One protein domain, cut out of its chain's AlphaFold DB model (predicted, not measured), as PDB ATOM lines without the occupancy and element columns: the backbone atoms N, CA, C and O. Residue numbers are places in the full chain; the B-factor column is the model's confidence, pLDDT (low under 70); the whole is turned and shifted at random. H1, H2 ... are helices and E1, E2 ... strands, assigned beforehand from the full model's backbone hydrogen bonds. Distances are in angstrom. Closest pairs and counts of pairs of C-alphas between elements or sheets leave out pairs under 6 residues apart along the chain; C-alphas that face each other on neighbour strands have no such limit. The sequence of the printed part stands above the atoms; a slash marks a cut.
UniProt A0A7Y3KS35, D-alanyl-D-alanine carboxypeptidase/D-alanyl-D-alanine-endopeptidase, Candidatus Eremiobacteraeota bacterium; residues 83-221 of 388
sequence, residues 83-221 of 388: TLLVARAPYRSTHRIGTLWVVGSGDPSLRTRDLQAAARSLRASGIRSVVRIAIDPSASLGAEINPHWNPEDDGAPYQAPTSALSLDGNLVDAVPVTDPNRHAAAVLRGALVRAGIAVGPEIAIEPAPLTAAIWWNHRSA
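This is residues 83 to 221 of the 388 residues of the protein "D-alanyl-D-alanine carboxypeptidase/D-alanyl-D-alanine-endopeptidase" of Candidatus Eremiobacteraeota bacterium (UniProt A0A7Y3KS35). A twisted sheet of five strands has two helices, H1 and H3, packed over one of its faces, H3 along the strands and H1 slantwise to them, and no named helix over the other face. From one end of this body the long link of residues 137 to 166 loops far out, reaching Glu 152, before the chain folds back to the short helix H2 near the first residues of H3. The printed part has 139 residues, with three named helices and five named strands in the order E1 E2 H1 E3 H2 H3 E4 E5; the sheet is mixed, in the order E4 E3 E2 E1 E5. The class is mixed, helices and strands, with 64 residues, under half, in named elements. The whole is compact, with a radius of gyration of the C-alphas of 15.3 A, yet elongated, spanning 54 by 31 by 29 A.

E1, residues 83 to 87, and E2, residues 96 to 104, form an antiparallel hairpin, with N 84 and O 103 2.9 A apart. E3, residues 129 to 136, is parallel to E2 at 23 degrees, with N 134 and O 100 2.9 A apart. H1, residues 112 to 124, joins these two in a strand-helix-strand unit, two parallel neighbour strands with a helix between, whose crossover is right-handed. H2, residues 167 to 170, and H3, residues 180 to 194, lie between E3 and E4, residues 203 to 205, in a second right-handed unit; N 204 and O 133 are 2.9 A apart. E5, residues 213 to 219, is antiparallel to E1, with N 85 and O 216 3.0 A apart. H1 and H3 are on the same face in two layers, helices over a sheet, at heights over the sheet of 8.2 A and 9.2 A. They touch at a steep tilt of 43 degrees, the same way, closest at the C-alphas of Ala 119 and Leu 192, 4.8 A, and H3 does so with residues 187 to 192 alone. H2 is not on the sheet and only just touches H3, with 3 pairs of C-alphas within 8 A, closest Asn 170 and Pro 180, 5.9 A. Every O i to N i+4 pair is within hydrogen-bond range in H1 and H3; H2 is too short for one.

E1, 13.6 A long, begins at C-alpha 83, (-38.733, -18.185, 26.677). E2 measures 22.4 A, H1 18.7 A, E3 20.1 A, H2 5.3 A, H3 21.0 A and E4 7.0 A. E5, 16.9 A, ends at C-alpha 219, (-38.070, -23.210, 22.788).

The C-alphas farthest apart are those of Ser 93 and Glu 152, 54.0 A. The printed part has no cut, and the link from E3 to H2 is long. Residues 90 to 94 have pLDDT under 70.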
ATOM      1  N   THR A  83     -38.643 -19.640  26.491       97.19
ATOM      2  CA  THR A  83     -38.733 -18.185  26.677       97.19
ATOM      3  C   THR A  83     -40.155 -17.762  26.343       97.19
ATOM      4  O   THR A  83     -40.633 -18.004  25.232       97.19
ATOM      5  N   LEU A  84     -40.858 -17.167  27.306       97.00
ATOM      6  CA  LEU A  84     -42.279 -16.845  27.177       97.00
ATOM      7  C   LEU A  84     -42.499 -15.337  27.152       97.00
ATOM      8  O   LEU A  84     -41.885 -14.602  27.922       97.00
ATOM      9  N   LEU A  85     -43.445 -14.892  26.327       96.31
ATOM     10  CA  LEU A  85     -44.091 -13.596  26.508       96.31
ATOM     11  C   LEU A  85     -45.474 -13.833  27.095       96.31
ATOM     12  O   LEU A  85     -46.277 -14.563  26.504       96.31
ATOM     13  N   VAL A  86     -45.754 -13.226  28.245       95.75
ATOM     14  CA  VAL A  86     -47.016 -13.405  28.967       95.75
ATOM     15  C   VAL A  86     -47.656 -12.060  29.301       95.75
ATOM     16  O   VAL A  86     -46.973 -11.060  29.505       95.75
ATOM     17  N   ALA A  87     -48.987 -12.019  29.335       93.50
ATOM     18  CA  ALA A  87     -49.756 -10.843  29.743       93.50
ATOM     19  C   ALA A  87     -51.140 -11.247  30.269       93.50
ATOM     20  O   ALA A  87     -51.646 -12.332  29.969       93.50
ATOM     21  N   ARG A  88     -51.773 -10.371  31.062       89.56
ATOM     22  CA  ARG A  88     -53.126 -10.604  31.600       89.56
ATOM     23  C   ARG A  88     -54.169 -10.667  30.470       89.56
ATOM     24  O   ARG A  88     -54.084  -9.918  29.501       89.56
ATOM     25  N   ALA A  89     -55.151 -11.556  30.614       77.31
ATOM     26  CA  ALA A  89     -56.310 -11.706  29.724       77.31
ATOM     27  C   ALA A  89     -57.334 -10.541  29.923       77.31
ATOM     28  O   ALA A  89     -57.259  -9.890  30.970       77.31
ATOM     29  N   PRO A  90     -58.284 -10.254  28.990       64.62
ATOM     30  CA  PRO A  90     -58.820 -11.147  27.955       64.62
ATOM     31  C   PRO A  90     -58.176 -11.034  26.560       64.62
ATOM     32  O   PRO A  90     -57.788  -9.972  26.092       64.62
ATOM     33  N   TYR A  91     -58.140 -12.183  25.878       55.88
ATOM     34  CA  TYR A  91     -57.402 -12.498  24.642       55.88
ATOM     35  C   TYR A  91     -57.907 -11.806  23.354       55.88
ATOM     36  O   TYR A  91     -57.300 -11.983  22.303       55.88
ATOM     37  N   ARG A  92     -59.041 -11.081  23.367       52.03
ATOM     38  CA  ARG A  92     -59.758 -10.733  22.113       52.03
ATOM     39  C   ARG A  92     -60.323  -9.317  21.974       52.03
ATOM     40  O   ARG A  92     -60.799  -9.001  20.891       52.03
ATOM     41  N   SER A  93     -60.285  -8.461  22.995       52.69
ATOM     42  CA  SER A  93     -60.971  -7.154  22.921       52.69
ATOM     43  C   SER A  93     -60.065  -5.929  23.006       52.69
ATOM     44  O   SER A  93     -60.537  -4.821  22.759       52.69
ATOM     45  N   THR A  94     -58.770  -6.082  23.289       62.59
ATOM     46  CA  THR A  94     -57.860  -4.936  23.353       62.59
ATOM     47  C   THR A  94     -56.692  -5.114  22.394       62.59
ATOM     48  O   THR A  94     -55.823  -5.959  22.572       62.59
ATOM     49  N   HIS A  95     -56.586  -4.201  21.427       87.19
ATOM     50  CA  HIS A  95     -55.369  -3.950  20.644       87.19
ATOM     51  C   HIS A  95     -54.185  -3.473  21.527       87.19
ATOM     52  O   HIS A  95     -53.151  -3.049  21.017       87.19
ATOM     53  N   ARG A  96     -54.333  -3.505  22.858       91.69
ATOM     54  CA  ARG A  96     -53.415  -2.976  23.861       91.69
ATOM     55  C   ARG A  96     -53.138  -4.024  24.932       91.69
ATOM     56  O   ARG A  96     -54.075  -4.574  25.508       91.69
ATOM     57  N   ILE A  97     -51.862  -4.206  25.247       93.25
ATOM     58  CA  ILE A  97     -51.358  -4.910  26.426       93.25
ATOM     59  C   ILE A  97     -50.961  -3.859  27.468       93.25
ATOM     60  O   ILE A  97     -50.315  -2.867  27.137       93.25
ATOM     61  N   GLY A  98     -51.345  -4.062  28.730       93.62
ATOM     62  CA  GLY A  98     -50.831  -3.256  29.840       93.62
ATOM     63  C   GLY A  98     -49.350  -3.560  30.065       93.62
ATOM     64  O   GLY A  98     -48.470  -2.888  29.540       93.62
ATOM     65  N   THR A  99     -49.072  -4.621  30.812       96.00
ATOM     66  CA  THR A  99     -47.709  -5.125  31.002       96.00
ATOM     67  C   THR A  99     -47.492  -6.366  30.153       96.00
ATOM     68  O   THR A  99     -48.313  -7.285  30.183       96.00
ATOM     69  N   LEU A 100     -46.400  -6.368  29.394       96.94
ATOM     70  CA  LEU A 100     -45.874  -7.548  28.724       96.94
ATOM     71  C   LEU A 100     -44.707  -8.077  29.556       96.94
ATOM     72  O   LEU A 100     -43.661  -7.433  29.611       96.94
ATOM     73  N   TRP A 101     -44.891  -9.224  30.203       97.50
ATOM     74  CA  TRP A 101     -43.812  -9.885  30.925       97.50
ATOM     75  C   TRP A 101     -43.036 -10.803  29.984       97.50
ATOM     76  O   TRP A 101     -43.628 -11.525  29.177       97.50
ATOM     77  N   VAL A 102     -41.715 -10.799  30.115       97.06
ATOM     78  CA  VAL A 102     -40.813 -11.747  29.466       97.06
ATOM     79  C   VAL A 102     -40.308 -12.704  30.534       97.06
ATOM     80  O   VAL A 102     -39.616 -12.290  31.461       97.06
ATOM     81  N   VAL A 103     -40.663 -13.979  30.406       96.56
ATOM     82  CA  VAL A 103     -40.248 -15.032  31.335       96.56
ATOM     83  C   VAL A 103     -39.155 -15.851  30.672       96.56
ATOM     84  O   VAL A 103     -39.425 -16.672  29.790       96.56
ATOM     85  N   GLY A 104     -37.914 -15.577  31.066       94.12
ATOM     86  CA  GLY A 104     -36.735 -16.306  30.616       94.12
ATOM     87  C   GLY A 104     -36.437 -17.505  31.510       94.12
ATOM     88  O   GLY A 104     -36.662 -17.449  32.714       94.12
ATOM     89  N   SER A 105     -35.923 -18.587  30.924       93.50
ATOM     90  CA  SER A 105     -35.472 -19.780  31.662       93.50
ATOM     91  C   SER A 105     -33.949 -19.940  31.710       93.50
ATOM     92  O   SER A 105     -33.472 -20.983  32.151       93.50
ATOM     93  N   GLY A 106     -33.196 -18.934  31.251       94.94
ATOM     94  CA  GLY A 106     -31.741 -19.014  31.100       94.94
ATOM     95  C   GLY A 106     -31.284 -19.685  29.800       94.94
ATOM     96  O   GLY A 106     -30.197 -20.247  29.772       94.94
ATOM     97  N   ASP A 107     -32.098 -19.652  28.735       97.25
ATOM     98  CA  ASP A 107     -31.728 -20.169  27.407       97.25
ATOM     99  C   ASP A 107     -30.437 -19.503  26.894       97.25
ATOM    100  O   ASP A 107     -30.493 -18.333  26.510       97.25
ATOM    101  N   PRO A 108     -29.290 -20.210  26.824       97.25
ATOM    102  CA  PRO A 108     -28.027 -19.611  26.391       97.25
ATOM    103  C   PRO A 108     -27.974 -19.375  24.871       97.25
ATOM    104  O   PRO A 108     -27.016 -18.797  24.355       97.25
ATOM    105  N   SER A 109     -28.979 -19.855  24.131       98.06
ATOM    106  CA  SER A 109     -29.050 -19.781  22.672       98.06
ATOM    107  C   SER A 109     -30.034 -18.747  22.140       98.06
ATOM    108  O   SER A 109     -30.115 -18.593  20.920       98.06
ATOM    109  N   LEU A 110     -30.741 -18.027  23.019       97.81
ATOM    110  CA  LEU A 110     -31.715 -17.011  22.631       97.81
ATOM    111  C   LEU A 110     -31.031 -15.894  21.829       97.81
ATOM    112  O   LEU A 110     -30.035 -15.319  22.263       97.81
ATOM    113  N   ARG A 111     -31.576 -15.557  20.657       97.88
ATOM    114  CA  ARG A 111     -31.012 -14.530  19.771       97.88
ATOM    115  C   ARG A 111     -31.943 -13.342  19.590       97.88
ATOM    116  O   ARG A 111     -33.168 -13.471  19.643       97.88
ATOM    117  N   THR A 112     -31.383 -12.189  19.221       98.06
ATOM    118  CA  THR A 112     -32.166 -10.994  18.847       98.06
ATOM    119  C   THR A 112     -33.242 -11.302  17.797       98.06
ATOM    120  O   THR A 112     -34.366 -10.796  17.876       98.06
ATOM    121  N   ARG A 113     -32.951 -12.178  16.825       97.81
ATOM    122  CA  ARG A 113     -33.918 -12.595  15.794       97.81
ATOM    123  C   ARG A 113     -35.160 -13.295  16.363       97.81
ATOM    124  O   ARG A 113     -36.231 -13.175  15.766       97.81
ATOM    125  N   ASP A 114     -35.043 -13.977  17.502       97.88
ATOM    126  CA  ASP A 114     -36.161 -14.670  18.146       97.88
ATOM    127  C   ASP A 114     -37.125 -13.654  18.768       97.88
ATOM    128  O   ASP A 114     -38.335 -13.733  18.552       97.88
ATOM    129  N   LEU A 115     -36.595 -12.611  19.418       97.75
ATOM    130  CA  LEU A 115     -37.398 -11.492  19.931       97.75
ATOM    131  C   LEU A 115     -38.050 -10.682  18.800       97.75
ATOM    132  O   LEU A 115     -39.199 -10.252  18.911       97.75
ATOM    133  N   GLN A 116     -37.357 -10.515  17.671       98.38
ATOM    134  CA  GLN A 116     -37.944  -9.912  16.472       98.38
ATOM    135  C   GLN A 116     -39.094 -10.753  15.902       98.38
ATOM    136  O   GLN A 116     -40.107 -10.198  15.471       98.38
ATOM    137  N   ALA A 117     -38.967 -12.083  15.902       97.69
ATOM    138  CA  ALA A 117     -40.048 -12.978  15.501       97.69
ATOM    139  C   ALA A 117     -41.239 -12.899  16.467       97.69
ATOM    140  O   ALA A 117     -42.382 -12.820  16.010       97.69
ATOM    141  N   ALA A 118     -40.980 -12.824  17.775       96.88
ATOM    142  CA  ALA A 118     -42.010 -12.632  18.791       96.88
ATOM    143  C   ALA A 118     -42.809 -11.339  18.559       96.88
ATOM    144  O   ALA A 118     -44.041 -11.359  18.527       96.88
ATOM    145  N   ALA A 119     -42.117 -10.224  18.298       98.25
ATOM    146  CA  ALA A 119     -42.747  -8.938  18.009       98.25
ATOM    147  C   ALA A 119     -43.652  -8.981  16.765       98.25
ATOM    148  O   ALA A 119     -44.780  -8.481  16.797       98.25
ATOM    149  N   ARG A 120     -43.198  -9.627  15.681       97.88
ATOM    150  CA  ARG A 120     -44.021  -9.834  14.475       97.88
ATOM    151  C   ARG A 120     -45.250 -10.698  14.762       97.88
ATOM    152  O   ARG A 120     -46.334 -10.373  14.285       97.88
ATOM    153  N   SER A 121     -45.103 -11.752  15.566       95.25
ATOM    154  CA  SER A 121     -46.214 -12.622  15.970       95.25
ATOM    155  C   SER A 121     -47.280 -11.857  16.760       95.25
ATOM    156  O   SER A 121     -48.464 -11.963  16.448       95.25
ATOM    157  N   LEU A 122     -46.874 -11.031  17.732       94.25
ATOM    158  CA  LEU A 122     -47.794 -10.181  18.501       94.25
ATOM    159  C   LEU A 122     -48.510  -9.157  17.609       94.25
ATOM    160  O   LEU A 122     -49.703  -8.897  17.767       94.25
ATOM    161  N   ARG A 123     -47.803  -8.581  16.630       95.69
ATOM    162  CA  ARG A 123     -48.413  -7.649  15.673       95.69
ATOM    163  C   ARG A 123     -49.477  -8.341  14.821       95.69
ATOM    164  O   ARG A 123     -50.551  -7.769  14.607       95.69
ATOM    165  N   ALA A 124     -49.172  -9.545  14.337       93.94
ATOM    166  CA  ALA A 124     -50.075 -10.363  13.531       93.94
ATOM    167  C   ALA A 124     -51.309 -10.817  14.326       93.94
ATOM    168  O   ALA A 124     -52.396 -10.891  13.762       93.94
ATOM    169  N   SER A 125     -51.180 -11.018  15.642       91.19
ATOM    170  CA  SER A 125     -52.310 -11.325  16.530       91.19
ATOM    171  C   SER A 125     -53.182 -10.108  16.877       91.19
ATOM    172  O   SER A 125     -54.073 -10.215  17.715       91.19
ATOM    173  N   GLY A 126     -52.929  -8.942  16.272       91.75
ATOM    174  CA  GLY A 126     -53.741  -7.735  16.441       91.75
ATOM    175  C   GLY A 126     -53.244  -6.759  17.507       91.75
ATOM    176  O   GLY A 126     -53.857  -5.708  17.684       91.75
ATOM    177  N   ILE A 127     -52.120  -7.023  18.183       93.31
ATOM    178  CA  ILE A 127     -51.576  -6.063  19.152       93.31
ATOM    179  C   ILE A 127     -51.050  -4.816  18.433       93.31
ATOM    180  O   ILE A 127     -50.398  -4.876  17.384       93.31
ATOM    181  N   ARG A 128     -51.384  -3.653  18.995       95.06
ATOM    182  CA  ARG A 128     -51.023  -2.314  18.511       95.06
ATOM    183  C   ARG A 128     -50.258  -1.513  19.551       95.06
ATOM    184  O   ARG A 128     -49.481  -0.652  19.157       95.06
ATOM    185  N   SER A 129     -50.440  -1.790  20.842       96.00
ATOM    186  CA  SER A 129     -49.682  -1.118  21.894       96.00
ATOM    187  C   SER A 129     -49.375  -1.995  23.108       96.00
ATOM    188  O   SER A 129     -50.121  -2.916  23.437       96.00
ATOM    189  N   VAL A 130     -48.265  -1.687  23.775       96.44
ATOM    190  CA  VAL A 130     -47.801  -2.257  25.044       96.44
ATOM    191  C   VAL A 130     -47.476  -1.083  25.970       96.44
ATOM    192  O   VAL A 130     -46.673  -0.226  25.609       96.44
ATOM    193  N   VAL A 131     -48.093  -1.002  27.151       96.50
ATOM    194  CA  VAL A 131     -47.849   0.130  28.065       96.50
ATOM    195  C   VAL A 131     -46.450   0.045  28.676       96.50
ATOM    196  O   VAL A 131     -45.737   1.041  28.671       96.50
ATOM    197  N   ARG A 132     -46.032  -1.136  29.144       96.50
ATOM    198  CA  ARG A 132     -44.690  -1.364  29.706       96.50
ATOM    199  C   ARG A 132     -44.213  -2.802  29.515       96.50
ATOM    200  O   ARG A 132     -45.033  -3.710  29.343       96.50
ATOM    201  N   ILE A 133     -42.901  -3.004  29.578       98.00
ATOM    202  CA  ILE A 133     -42.265  -4.328  29.558       98.00
ATOM    203  C   ILE A 133     -41.763  -4.650  30.963       98.00
ATOM    204  O   ILE A 133     -41.196  -3.792  31.632       98.00
ATOM    205  N   ALA A 134     -41.954  -5.890  31.396       97.31
ATOM    206  CA  ALA A 134     -41.390  -6.409  32.632       97.31
ATOM    207  C   ALA A 134     -40.563  -7.664  32.338       97.31
ATOM    208  O   ALA A 134     -40.972  -8.492  31.527       97.31
ATOM    209  N   ILE A 135     -39.407  -7.815  32.975       95.88
ATOM    210  CA  ILE A 135     -38.613  -9.045  32.907       95.88
ATOM    211  C   ILE A 135     -38.815  -9.821  34.195       95.88
ATOM    212  O   ILE A 135     -38.620  -9.264  35.274       95.88
ATOM    213  N   ASP A 136     -39.172 -11.095  34.067       95.06
ATOM    214  CA  ASP A 136     -39.219 -12.018  35.191       95.06
ATOM    215  C   ASP A 136     -37.806 -12.574  35.455       95.06
ATOM    216  O   ASP A 136     -37.283 -13.332  34.628       95.06
ATOM    217  N   PRO A 137     -37.164 -12.215  36.583       89.88
ATOM    218  CA  PRO A 137     -35.797 -12.629  36.880       89.88
ATOM    219  C   PRO A 137     -35.719 -14.019  37.531       89.88
ATOM    220  O   PRO A 137     -34.624 -14.473  37.856       89.88
ATOM    221  N   SER A 138     -36.849 -14.702  37.762       87.00
ATOM    222  CA  SER A 138     -36.931 -15.859  38.671       87.00
ATOM    223  C   SER A 138     -36.018 -17.031  38.290       87.00
ATOM    224  O   SER A 138     -35.638 -17.814  39.159       87.00
ATOM    225  N   ALA A 139     -35.634 -17.156  37.016       84.31
ATOM    226  CA  ALA A 139     -34.709 -18.194  36.554       84.31
ATOM    227  C   ALA A 139     -33.222 -17.892  36.824       84.31
ATOM    228  O   ALA A 139     -32.389 -18.774  36.637       84.31
ATOM    229  N   SER A 140     -32.877 -16.679  37.260       82.06
ATOM    230  CA  SER A 140     -31.501 -16.252  37.530       82.06
ATOM    231  C   SER A 140     -31.463 -15.280  38.709       82.06
ATOM    232  O   SER A 140     -31.166 -14.096  38.559       82.06
ATOM    233  N   LEU A 141     -31.788 -15.790  39.898       73.69
ATOM    234  CA  LEU A 141     -31.661 -15.045  41.149       73.69
ATOM    235  C   LEU A 141     -30.276 -15.300  41.760       73.69
ATOM    236  O   LEU A 141     -30.003 -16.405  42.231       73.69
ATOM    237  N   GLY A 142     -29.411 -14.284  41.766       75.69
ATOM    238  CA  GLY A 142     -28.070 -14.356  42.352       75.69
ATOM    239  C   GLY A 142     -27.032 -13.551  41.572       75.69
ATOM    240  O   GLY A 142     -27.383 -12.704  40.758       75.69
ATOM    241  N   ALA A 143     -25.751 -13.823  41.834       83.44
ATOM    242  CA  ALA A 143     -24.649 -13.203  41.105       83.44
ATOM    243  C   ALA A 143     -24.620 -13.678  39.639       83.44
ATOM    244  O   ALA A 143     -24.541 -14.881  39.353       83.44
ATOM    245  N   GLU A 144     -24.679 -12.711  38.724       87.88
ATOM    246  CA  GLU A 144     -24.647 -12.937  37.277       87.88
ATOM    247  C   GLU A 144     -23.263 -13.417  36.819       87.88
ATOM    248  O   GLU A 144     -23.166 -14.338  36.005       87.88
ATOM    249  N   ILE A 145     -22.201 -12.867  37.412       90.06
ATOM    250  CA  ILE A 145     -20.806 -13.276  37.216       90.06
ATOM    251  C   ILE A 145     -20.406 -14.244  38.335       90.06
ATOM    252  O   ILE A 145     -20.836 -14.106  39.485       90.06
ATOM    253  N   ASN A 146     -19.605 -15.260  38.008       89.06
ATOM    254  CA  ASN A 146     -19.096 -16.177  39.021       89.06
ATOM    255  C   ASN A 146     -18.029 -15.470  39.887       89.06
ATOM    256  O   ASN A 146     -17.022 -15.018  39.347       89.06
ATOM    257  N   PRO A 147     -18.190 -15.406  41.223       89.88
ATOM    258  CA  PRO A 147     -17.256 -14.697  42.102       89.88
ATOM    259  C   PRO A 147     -15.871 -15.357  42.216       89.88
ATOM    260  O   PRO A 147     -14.984 -14.802  42.856       89.88
ATOM    261  N   HIS A 148     -15.683 -16.552  41.649       92.19
ATOM    262  CA  HIS A 148     -14.412 -17.280  41.648       92.19
ATOM    263  C   HIS A 148     -13.587 -17.078  40.370       92.19
ATOM    264  O   HIS A 148     -12.586 -17.781  40.177       92.19
ATOM    265  N   TRP A 149     -14.023 -16.187  39.479       94.38
ATOM    266  CA  TRP A 149     -13.278 -15.788  38.286       94.38
ATOM    267  C   TRP A 149     -12.287 -14.667  38.591       94.38
ATOM    268  O   TRP A 149     -12.404 -13.983  39.608       94.38
ATOM    269  N   ASN A 150     -11.283 -14.519  37.726       92.81
ATOM    270  CA  ASN A 150     -10.278 -13.475  37.868       92.81
ATOM    271  C   ASN A 150     -10.923 -12.101  37.609       92.81
ATOM    272  O   ASN A 150     -11.392 -11.880  36.492       92.81
ATOM    273  N   PRO A 151     -10.956 -11.183  38.592       90.88
ATOM    274  CA  PRO A 151     -11.555  -9.864  38.408       90.88
ATOM    275  C   PRO A 151     -10.755  -8.964  37.454       90.88
ATOM    276  O   PRO A 151     -11.302  -7.985  36.962       90.88
ATOM    277  N   GLU A 152      -9.481  -9.268  37.184       91.69
ATOM    278  CA  GLU A 152      -8.670  -8.502  36.220       91.69
ATOM    279  C   GLU A 152      -9.117  -8.719  34.766       91.69
ATOM    280  O   GLU A 152      -8.868  -7.874  33.910       91.69
ATOM    281  N   ASP A 153      -9.827  -9.818  34.511       90.12
ATOM    282  CA  ASP A 153     -10.401 -10.175  33.214       90.12
ATOM    283  C   ASP A 153     -11.866  -9.704  33.076       90.12
ATOM    284  O   ASP A 153     -12.584 -10.141  32.168       90.12
ATOM    285  N   ASP A 154     -12.342  -8.836  33.978       86.88
ATOM    286  CA  ASP A 154     -13.690  -8.269  33.896       86.88
ATOM    287  C   ASP A 154     -13.891  -7.525  32.563       86.88
ATOM    288  O   ASP A 154     -13.020  -6.811  32.062       86.88
ATOM    289  N   GLY A 155     -15.054  -7.732  31.949       88.81
ATOM    290  CA  GLY A 155     -15.351  -7.252  30.600       88.81
ATOM    291  C   GLY A 155     -14.789  -8.117  29.463       88.81
ATOM    292  O   GLY A 155     -15.060  -7.821  28.298       88.81
ATOM    293  N   ALA A 156     -14.075  -9.212  29.742       94.31
ATOM    294  CA  ALA A 156     -13.709 -10.163  28.698       94.31
ATOM    295  C   ALA A 156     -14.932 -10.985  28.229       94.31
ATOM    296  O   ALA A 156     -15.723 -11.450  29.054       94.31
ATOM    297  N   PRO A 157     -15.094 -11.263  26.918       95.25
ATOM    298  CA  PRO A 157     -16.254 -12.004  26.411       95.25
ATOM    299  C   PRO A 157     -16.419 -13.415  26.994       95.25
ATOM    300  O   PRO A 157     -17.535 -13.921  27.085       95.25
ATOM    301  N   TYR A 158     -15.331 -14.058  27.420       94.69
ATOM    302  CA  TYR A 158     -15.378 -15.375  28.062       94.69
ATOM    303  C   TYR A 158     -15.825 -15.328  29.538       94.69
ATOM    304  O   TYR A 158     -16.008 -16.392  30.134       94.69
ATOM    305  N   GLN A 159     -16.012 -14.125  30.100       95.19
ATOM    306  CA  GLN A 159     -16.624 -13.845  31.404       95.19
ATOM    307  C   GLN A 159     -18.025 -13.217  31.281       95.19
ATOM    308  O   GLN A 159     -18.508 -12.591  32.225       95.19
ATOM    309  N   ALA A 160     -18.697 -13.367  30.132       95.56
ATOM    310  CA  ALA A 160     -20.040 -12.824  29.948       95.56
ATOM    311  C   ALA A 160     -20.984 -13.223  31.110       95.56
ATOM    312  O   ALA A 160     -20.993 -14.388  31.527       95.56
ATOM    313  N   PRO A 161     -21.774 -12.276  31.652       94.81
ATOM    314  CA  PRO A 161     -22.657 -12.536  32.780       94.81
ATOM    315  C   PRO A 161     -23.768 -13.514  32.402       94.81
ATOM    316  O   PRO A 161     -24.293 -13.496  31.289       94.81
ATOM    317  N   THR A 162     -24.201 -14.327  33.360       94.88
ATOM    318  CA  THR A 162     -25.414 -15.149  33.240       94.88
ATOM    319  C   THR A 162     -26.669 -14.341  33.556       94.88
ATOM    320  O   THR A 162     -26.628 -13.361  34.290       94.88
ATOM    321  N   SER A 163     -27.808 -14.745  33.001       95.12
ATOM    322  CA  SER A 163     -29.088 -14.064  33.233       95.12
ATOM    323  C   SER A 163     -30.282 -14.950  32.886       95.12
ATOM    324  O   SER A 163     -30.151 -15.942  32.165       95.12
ATOM    325  N   ALA A 164     -31.477 -14.561  33.349       93.62
ATOM    326  CA  ALA A 164     -32.726 -15.241  33.002       93.62
ATOM    327  C   ALA A 164     -33.036 -15.098  31.502       93.62
ATOM    328  O   ALA A 164     -33.512 -16.044  30.868       93.62
ATOM    329  N   LEU A 165     -32.730 -13.928  30.929       94.38
ATOM    330  CA  LEU A 165     -32.778 -13.670  29.493       94.38
ATOM    331  C   LEU A 165     -31.383 -13.482  28.938       94.38
ATOM    332  O   LEU A 165     -30.820 -12.388  28.995       94.38
ATOM    333  N   SER A 166     -30.850 -14.565  28.390       94.25
ATOM    334  CA  SER A 166     -29.512 -14.562  27.843       94.25
ATOM    335  C   SER A 166     -29.509 -14.281  26.352       94.25
ATOM    336  O   SER A 166     -29.506 -15.187  25.522       94.25
ATOM    337  N   LEU A 167     -29.582 -13.001  26.016       97.25
ATOM    338  CA  LEU A 167     -29.723 -12.578  24.635       97.25
ATOM    339  C   LEU A 167     -28.358 -12.507  23.957       97.25
ATOM    340  O   LEU A 167     -27.481 -11.779  24.405       97.25
ATOM    341  N   ASP A 168     -28.191 -13.256  22.868       97.56
ATOM    342  CA  ASP A 168     -26.975 -13.265  22.050       97.56
ATOM    343  C   ASP A 168     -25.695 -13.592  22.846       97.56
ATOM    344  O   ASP A 168     -24.605 -13.141  22.510       97.56
ATOM    345  N   GLY A 169     -25.824 -14.419  23.891       96.44
ATOM    346  CA  GLY A 169     -24.718 -14.756  24.794       96.44
ATOM    347  C   GLY A 169     -24.353 -13.634  25.766       96.44
ATOM    348  O   GLY A 169     -23.280 -13.676  26.351       96.44
ATOM    349  N   ASN A 170     -25.228 -12.635  25.932       97.06
ATOM    350  CA  ASN A 170     -25.003 -11.439  26.746       97.06
ATOM    351  C   ASN A 170     -23.790 -10.618  26.286       97.06
ATOM    352  O   ASN A 170     -23.090 -10.005  27.091       97.06
ATOM    353  N   LEU A 171     -23.583 -10.593  24.968       97.12
ATOM    354  CA  LEU A 171     -22.519  -9.861  24.297       97.12
ATOM    355  C   LEU A 171     -23.098  -8.915  23.243       97.12
ATOM    356  O   LEU A 171     -24.022  -9.267  22.510       97.12
ATOM    357  N   VAL A 172     -22.484  -7.743  23.108       96.44
ATOM    358  CA  VAL A 172     -22.639  -6.850  21.953       96.44
ATOM    359  C   VAL A 172     -21.246  -6.582  21.411       96.44
ATOM    360  O   VAL A 172     -20.387  -6.128  22.156       96.44
ATOM    361  N   ASP A 173     -20.999  -6.923  20.145       94.06
ATOM    362  CA  ASP A 173     -19.684  -6.769  19.503       94.06
ATOM    363  C   ASP A 173     -18.526  -7.358  20.336       94.06
ATOM    364  O   ASP A 173     -17.464  -6.761  20.486       94.06
ATOM    365  N   ALA A 174     -18.757  -8.558  20.890       93.00
ATOM    366  CA  ALA A 174     -17.847  -9.284  21.785       93.00
ATOM    367  C   ALA A 174     -17.549  -8.595  23.135       93.00
ATOM    368  O   ALA A 174     -16.599  -8.973  23.815       93.00
ATOM    369  N   VAL A 175     -18.385  -7.647  23.559       95.50
ATOM    370  CA  VAL A 175     -18.291  -6.983  24.865       95.50
ATOM    371  C   VAL A 175     -19.465  -7.424  25.755       95.50
ATOM    372  O   VAL A 175     -20.616  -7.338  25.310       95.50
ATOM    373  N   PRO A 176     -19.218  -7.891  26.995       96.12
ATOM    374  CA  PRO A 176     -20.256  -8.197  27.977       96.12
ATOM    375  C   PRO A 176     -21.194  -7.026  28.259       96.12
ATOM    376  O   PRO A 176     -20.770  -5.884  28.429       96.12
ATOM    377  N   VAL A 177     -22.491  -7.315  28.349       95.25
ATOM    378  CA  VAL A 177     -23.503  -6.318  28.722       95.25
ATOM    379  C   VAL A 177     -23.632  -6.212  30.246       95.25
ATOM    380  O   VAL A 177     -23.733  -7.222  30.931       95.25
ATOM    381  N   THR A 178     -23.681  -4.991  30.790       90.44
ATOM    382  CA  THR A 178     -23.712  -4.740  32.250       90.44
ATOM    383  C   THR A 178     -25.038  -5.102  32.934       90.44
ATOM    384  O   THR A 178     -25.053  -5.392  34.121       90.44
ATOM    385  N   ASP A 179     -26.160  -5.072  32.208       92.06
ATOM    386  CA  ASP A 179     -27.471  -5.521  32.706       92.06
ATOM    387  C   ASP A 179     -28.161  -6.324  31.594       92.06
ATOM    388  O   ASP A 179     -28.876  -5.757  30.755       92.06
ATOM    389  N   PRO A 180     -27.914  -7.644  31.526       94.69
ATOM    390  CA  PRO A 180     -28.432  -8.482  30.451       94.69
ATOM    391  C   PRO A 180     -29.955  -8.477  30.346       94.69
ATOM    392  O   PRO A 180     -30.512  -8.465  29.246       94.69
ATOM    393  N   ASN A 181     -30.646  -8.445  31.487       94.31
ATOM    394  CA  ASN A 181     -32.103  -8.485  31.525       94.31
ATOM    395  C   ASN A 181     -32.695  -7.180  30.969       94.31
ATOM    396  O   ASN A 181     -33.580  -7.222  30.107       94.31
ATOM    397  N   ARG A 182     -32.184  -6.013  31.385       94.31
ATOM    398  CA  ARG A 182     -32.607  -4.725  30.809       94.31
ATOM    399  C   ARG A 182     -32.178  -4.572  29.357       94.31
ATOM    400  O   ARG A 182     -32.951  -4.023  28.570       94.31
ATOM    401  N   HIS A 183     -31.002  -5.070  28.984       95.62
ATOM    402  CA  HIS A 183     -30.559  -5.086  27.592       95.62
ATOM    403  C   HIS A 183     -31.549  -5.869  26.716       95.62
ATOM    404  O   HIS A 183     -32.070  -5.332  25.734       95.62
ATOM    405  N   ALA A 184     -31.912  -7.091  27.117       96.19
ATOM    406  CA  ALA A 184     -32.895  -7.900  26.405       96.19
ATOM    407  C   ALA A 184     -34.271  -7.212  26.318       96.19
ATOM    408  O   ALA A 184     -34.909  -7.221  25.259       96.19
ATOM    409  N   ALA A 185     -34.708  -6.545  27.393       96.19
ATOM    410  CA  ALA A 185     -35.936  -5.750  27.403       96.19
ATOM    411  C   ALA A 185     -35.898  -4.598  26.383       96.19
ATOM    412  O   ALA A 185     -36.868  -4.375  25.651       96.19
ATOM    413  N   ALA A 186     -34.774  -3.883  26.300       96.38
ATOM    414  CA  ALA A 186     -34.576  -2.793  25.350       96.38
ATOM    415  C   ALA A 186     -34.575  -3.297  23.897       96.38
ATOM    416  O   ALA A 186     -35.206  -2.682  23.028       96.38
ATOM    417  N   VAL A 187     -33.950  -4.450  23.629       97.62
ATOM    418  CA  VAL A 187     -33.980  -5.086  22.304       97.62
ATOM    419  C   VAL A 187     -35.401  -5.504  21.922       97.62
ATOM    420  O   VAL A 187     -35.843  -5.207  20.806       97.62
ATOM    421  N   LEU A 188     -36.156  -6.118  22.841       98.19
ATOM    422  CA  LEU A 188     -37.564  -6.459  22.615       98.19
ATOM    423  C   LEU A 188     -38.406  -5.208  22.344       98.19
ATOM    424  O   LEU A 188     -39.188  -5.193  21.393       98.19
ATOM    425  N   ARG A 189     -38.224  -4.136  23.125       98.38
ATOM    426  CA  ARG A 189     -38.899  -2.850  22.895       98.38
ATOM    427  C   ARG A 189     -38.640  -2.337  21.480       98.38
ATOM    428  O   ARG A 189     -39.585  -1.999  20.770       98.38
ATOM    429  N   GLY A 190     -37.380  -2.326  21.046       98.25
ATOM    430  CA  GLY A 190     -37.011  -1.931  19.687       98.25
ATOM    431  C   GLY A 190     -37.638  -2.832  18.615       98.25
ATOM    432  O   GLY A 190     -38.106  -2.341  17.588       98.25
ATOM    433  N   ALA A 191     -37.697  -4.143  18.856       98.50
ATOM    434  CA  ALA A 191     -38.344  -5.096  17.959       98.50
ATOM    435  C   ALA A 191     -39.859  -4.863  17.832       98.50
ATOM    436  O   ALA A 191     -40.382  -4.876  16.719       98.50
ATOM    437  N   LEU A 192     -40.551  -4.602  18.944       98.62
ATOM    438  CA  LEU A 192     -41.980  -4.274  18.978       98.62
ATOM    439  C   LEU A 192     -42.280  -2.977  18.217       98.62
ATOM    440  O   LEU A 192     -43.167  -2.966  17.364       98.62
ATOM    441  N   VAL A 193     -41.494  -1.919  18.453       98.56
ATOM    442  CA  VAL A 193     -41.633  -0.637  17.740       98.56
ATOM    443  C   VAL A 193     -41.432  -0.820  16.236       98.56
ATOM    444  O   VAL A 193     -42.268  -0.372  15.453       98.56
ATOM    445  N   ARG A 194     -40.388  -1.547  15.814       98.56
ATOM    446  CA  ARG A 194     -40.160  -1.864  14.391       98.56
ATOM    447  C   ARG A 194     -41.282  -2.701  13.773       98.56
ATOM    448  O   ARG A 194     -41.552  -2.565  12.586       98.56
ATOM    449  N   ALA A 195     -41.956  -3.538  14.559       98.38
ATOM    450  CA  ALA A 195     -43.140  -4.278  14.125       98.38
ATOM    451  C   ALA A 195     -44.425  -3.417  14.097       98.38
ATOM    452  O   ALA A 195     -45.500  -3.928  13.784       98.38
ATOM    453  N   GLY A 196     -44.348  -2.122  14.423       98.00
ATOM    454  CA  GLY A 196     -45.485  -1.200  14.437       98.00
ATOM    455  C   GLY A 196     -46.344  -1.280  15.704       98.00
ATOM    456  O   GLY A 196     -47.511  -0.888  15.670       98.00
ATOM    457  N   ILE A 197     -45.815  -1.821  16.804       98.06
ATOM    458  CA  ILE A 197     -46.462  -1.822  18.121       98.06
ATOM    459  C   ILE A 197     -45.916  -0.634  18.919       98.06
ATOM    460  O   ILE A 197     -44.716  -0.552  19.163       98.06
ATOM    461  N   ALA A 198     -46.783   0.283  19.348       98.00
ATOM    462  CA  ALA A 198     -46.384   1.385  20.219       98.00
ATOM    463  C   ALA A 198     -46.005   0.849  21.609       98.00
ATOM    464  O   ALA A 198     -46.781   0.101  22.204       98.00
ATOM    465  N   VAL A 199     -44.841   1.226  22.141       98.06
ATOM    466  CA  VAL A 199     -44.368   0.751  23.452       98.06
ATOM    467  C   VAL A 199     -44.002   1.927  24.343       98.06
ATOM    468  O   VAL A 199     -43.232   2.799  23.928       98.06
ATOM    469  N   GLY A 200     -44.523   1.940  25.571       96.56
ATOM    470  CA  GLY A 200     -44.111   2.916  26.577       96.56
ATOM    471  C   GLY A 200     -42.624   2.795  26.956       96.56
ATOM    472  O   GLY A 200     -41.924   1.872  26.523       96.56
ATOM    473  N   PRO A 201     -42.090   3.765  27.710       94.44
ATOM    474  CA  PRO A 201     -40.667   3.804  28.049       94.44
ATOM    475  C   PRO A 201     -40.291   2.887  29.223       94.44
ATOM    476  O   PRO A 201     -39.116   2.577  29.392       94.44
ATOM    477  N   GLU A 202     -41.260   2.468  30.040       96.06
ATOM    478  CA  GLU A 202     -40.996   1.763  31.292       96.06
ATOM    479  C   GLU A 202     -40.541   0.310  31.064       96.06
ATOM    480  O   GLU A 202     -41.204  -0.476  30.375       96.06
ATOM    481  N   ILE A 203     -39.414  -0.032  31.698       95.31
ATOM    482  CA  ILE A 203     -38.873  -1.388  31.826       95.31
ATOM    483  C   ILE A 203     -38.763  -1.714  33.317       95.31
ATOM    484  O   ILE A 203     -37.979  -1.089  34.041       95.31
ATOM    485  N   ALA A 204     -39.522  -2.716  33.750       95.06
ATOM    486  CA  ALA A 204     -39.523  -3.230  35.115       95.06
ATOM    487  C   ALA A 204     -38.804  -4.587  35.209       95.06
ATOM    488  O   ALA A 204     -38.725  -5.331  34.231       95.06
ATOM    489  N   ILE A 205     -38.306  -4.914  36.400       92.94
ATOM    490  CA  ILE A 205     -37.794  -6.242  36.755       92.94
ATOM    491  C   ILE A 205     -38.695  -6.761  37.873       92.94
ATOM    492  O   ILE A 205     -38.607  -6.302  39.009       92.94
ATOM    493  N   GLU A 206     -39.618  -7.653  37.535       93.88
ATOM    494  CA  GLU A 206     -40.630  -8.164  38.461       93.88
ATOM    495  C   GLU A 206     -41.152  -9.530  37.983       93.88
ATOM    496  O   GLU A 206     -41.273  -9.746  36.773       93.88
ATOM    497  N   PRO A 207     -41.497 -10.452  38.901       94.00
ATOM    498  CA  PRO A 207     -42.074 -11.737  38.527       94.00
ATOM    499  C   PRO A 207     -43.391 -11.591  37.757       94.00
ATOM    500  O   PRO A 207     -44.228 -10.737  38.070       94.00
ATOM    501  N   ALA A 208     -43.609 -12.466  36.779       94.88
ATOM    502  CA  ALA A 208     -44.880 -12.538  36.079       94.88
ATOM    503  C   ALA A 208     -45.979 -13.103  37.003       94.88
ATOM    504  O   ALA A 208     -45.741 -14.055  37.752       94.88
ATOM    505  N   PRO A 209     -47.221 -12.585  36.944       93.19
ATOM    506  CA  PRO A 209     -48.334 -13.187  37.667       93.19
ATOM    507  C   PRO A 209     -48.580 -14.625  37.196       93.19
ATOM    508  O   PRO A 209     -48.679 -14.866  35.994       93.19
ATOM    509  N   LEU A 210     -48.815 -15.558  38.125       89.12
ATOM    510  CA  LEU A 210     -49.156 -16.955  37.796       89.12
ATOM    511  C   LEU A 210     -50.438 -17.091  36.949       89.12
ATOM    512  O   LEU A 210     -50.658 -18.114  36.311       89.12
ATOM    513  N   THR A 211     -51.287 -16.059  36.942       89.94
ATOM    514  CA  THR A 211     -52.524 -15.981  36.149       89.94
ATOM    515  C   THR A 211     -52.328 -15.365  34.759       89.94
ATOM    516  O   THR A 211     -53.302 -15.212  34.019       89.94
ATOM    517  N   ALA A 212     -51.105 -14.965  34.391       92.12
ATOM    518  CA  ALA A 212     -50.821 -14.412  33.072       92.12
ATOM    519  C   ALA A 212     -50.983 -15.486  31.984       92.12
ATOM    520  O   ALA A 212     -50.537 -16.622  32.127       92.12
ATOM    521  N   ALA A 213     -51.617 -15.114  30.871       92.00
ATOM    522  CA  ALA A 213     -51.743 -15.987  29.713       92.00
ATOM    523  C   ALA A 213     -50.454 -15.947  28.884       92.00
ATOM    524  O   ALA A 213     -49.788 -14.913  28.834       92.00
ATOM    525  N   ILE A 214     -50.126 -17.042  28.194       93.50
ATOM    526  CA  ILE A 214     -48.995 -17.104  27.260       93.50
ATOM    527  C   ILE A 214     -49.426 -16.533  25.907       93.50
ATOM    528  O   ILE A 214     -50.381 -17.009  25.298       93.50
ATOM    529  N   TRP A 215     -48.698 -15.525  25.433       91.62
ATOM    530  CA  TRP A 215     -48.917 -14.873  24.138       91.62
ATOM    531  C   TRP A 215     -47.915 -15.328  23.083       91.62
ATOM    532  O   TRP A 215     -48.208 -15.309  21.890       91.62
ATOM    533  N   TRP A 216     -46.732 -15.748  23.522       94.25
ATOM    534  CA  TRP A 216     -45.706 -16.322  22.667       94.25
ATOM    535  C   TRP A 216     -44.827 -17.274  23.473       94.25
ATOM    536  O   TRP A 216     -44.594 -17.054  24.663       94.25
ATOM    537  N   ASN A 217     -44.349 -18.327  22.816       95.94
ATOM    538  CA  ASN A 217     -43.503 -19.352  23.410       95.94
ATOM    539  C   ASN A 217     -42.405 -19.742  22.422       95.94
ATOM    540  O   ASN A 217     -42.692 -20.296  21.359       95.94
ATOM    541  N   HIS A 218     -41.160 -19.477  22.795       97.00
ATOM    542  CA  HIS A 218     -39.985 -20.001  22.122       97.00
ATOM    543  C   HIS A 218     -39.367 -21.129  22.922       97.00
ATOM    544  O   HIS A 218     -39.350 -21.101  24.150       97.00
ATOM    545  N   ARG A 219     -38.825 -22.111  22.204       97.94
ATOM    546  CA  ARG A 219     -38.070 -23.210  22.788       97.94
ATOM    547  C   ARG A 219     -36.727 -23.309  22.080       97.94
ATOM    548  O   ARG A 219     -36.713 -23.405  20.852       97.94
ATOM    549  N   SER A 220     -35.650 -23.357  22.858       98.44
ATOM    550  CA  SER A 220     -34.284 -23.562  22.367       98.44
ATOM    551  C   SER A 220     -34.138 -24.837  21.525       98.44
ATOM    552  O   SER A 220     -35.033 -25.694  21.479       98.44
ATOM    553  N   ALA A 221     -32.952 -25.039  20.941       98.25
ATOM    554  CA  ALA A 221     -32.498 -26.362  20.499       98.25
ATOM    555  C   ALA A 221     -32.526 -27.389  21.655       98.25
ATOM    556  O   ALA A 221     -32.698 -27.014  22.818       98.25
TER     557      ALA A 221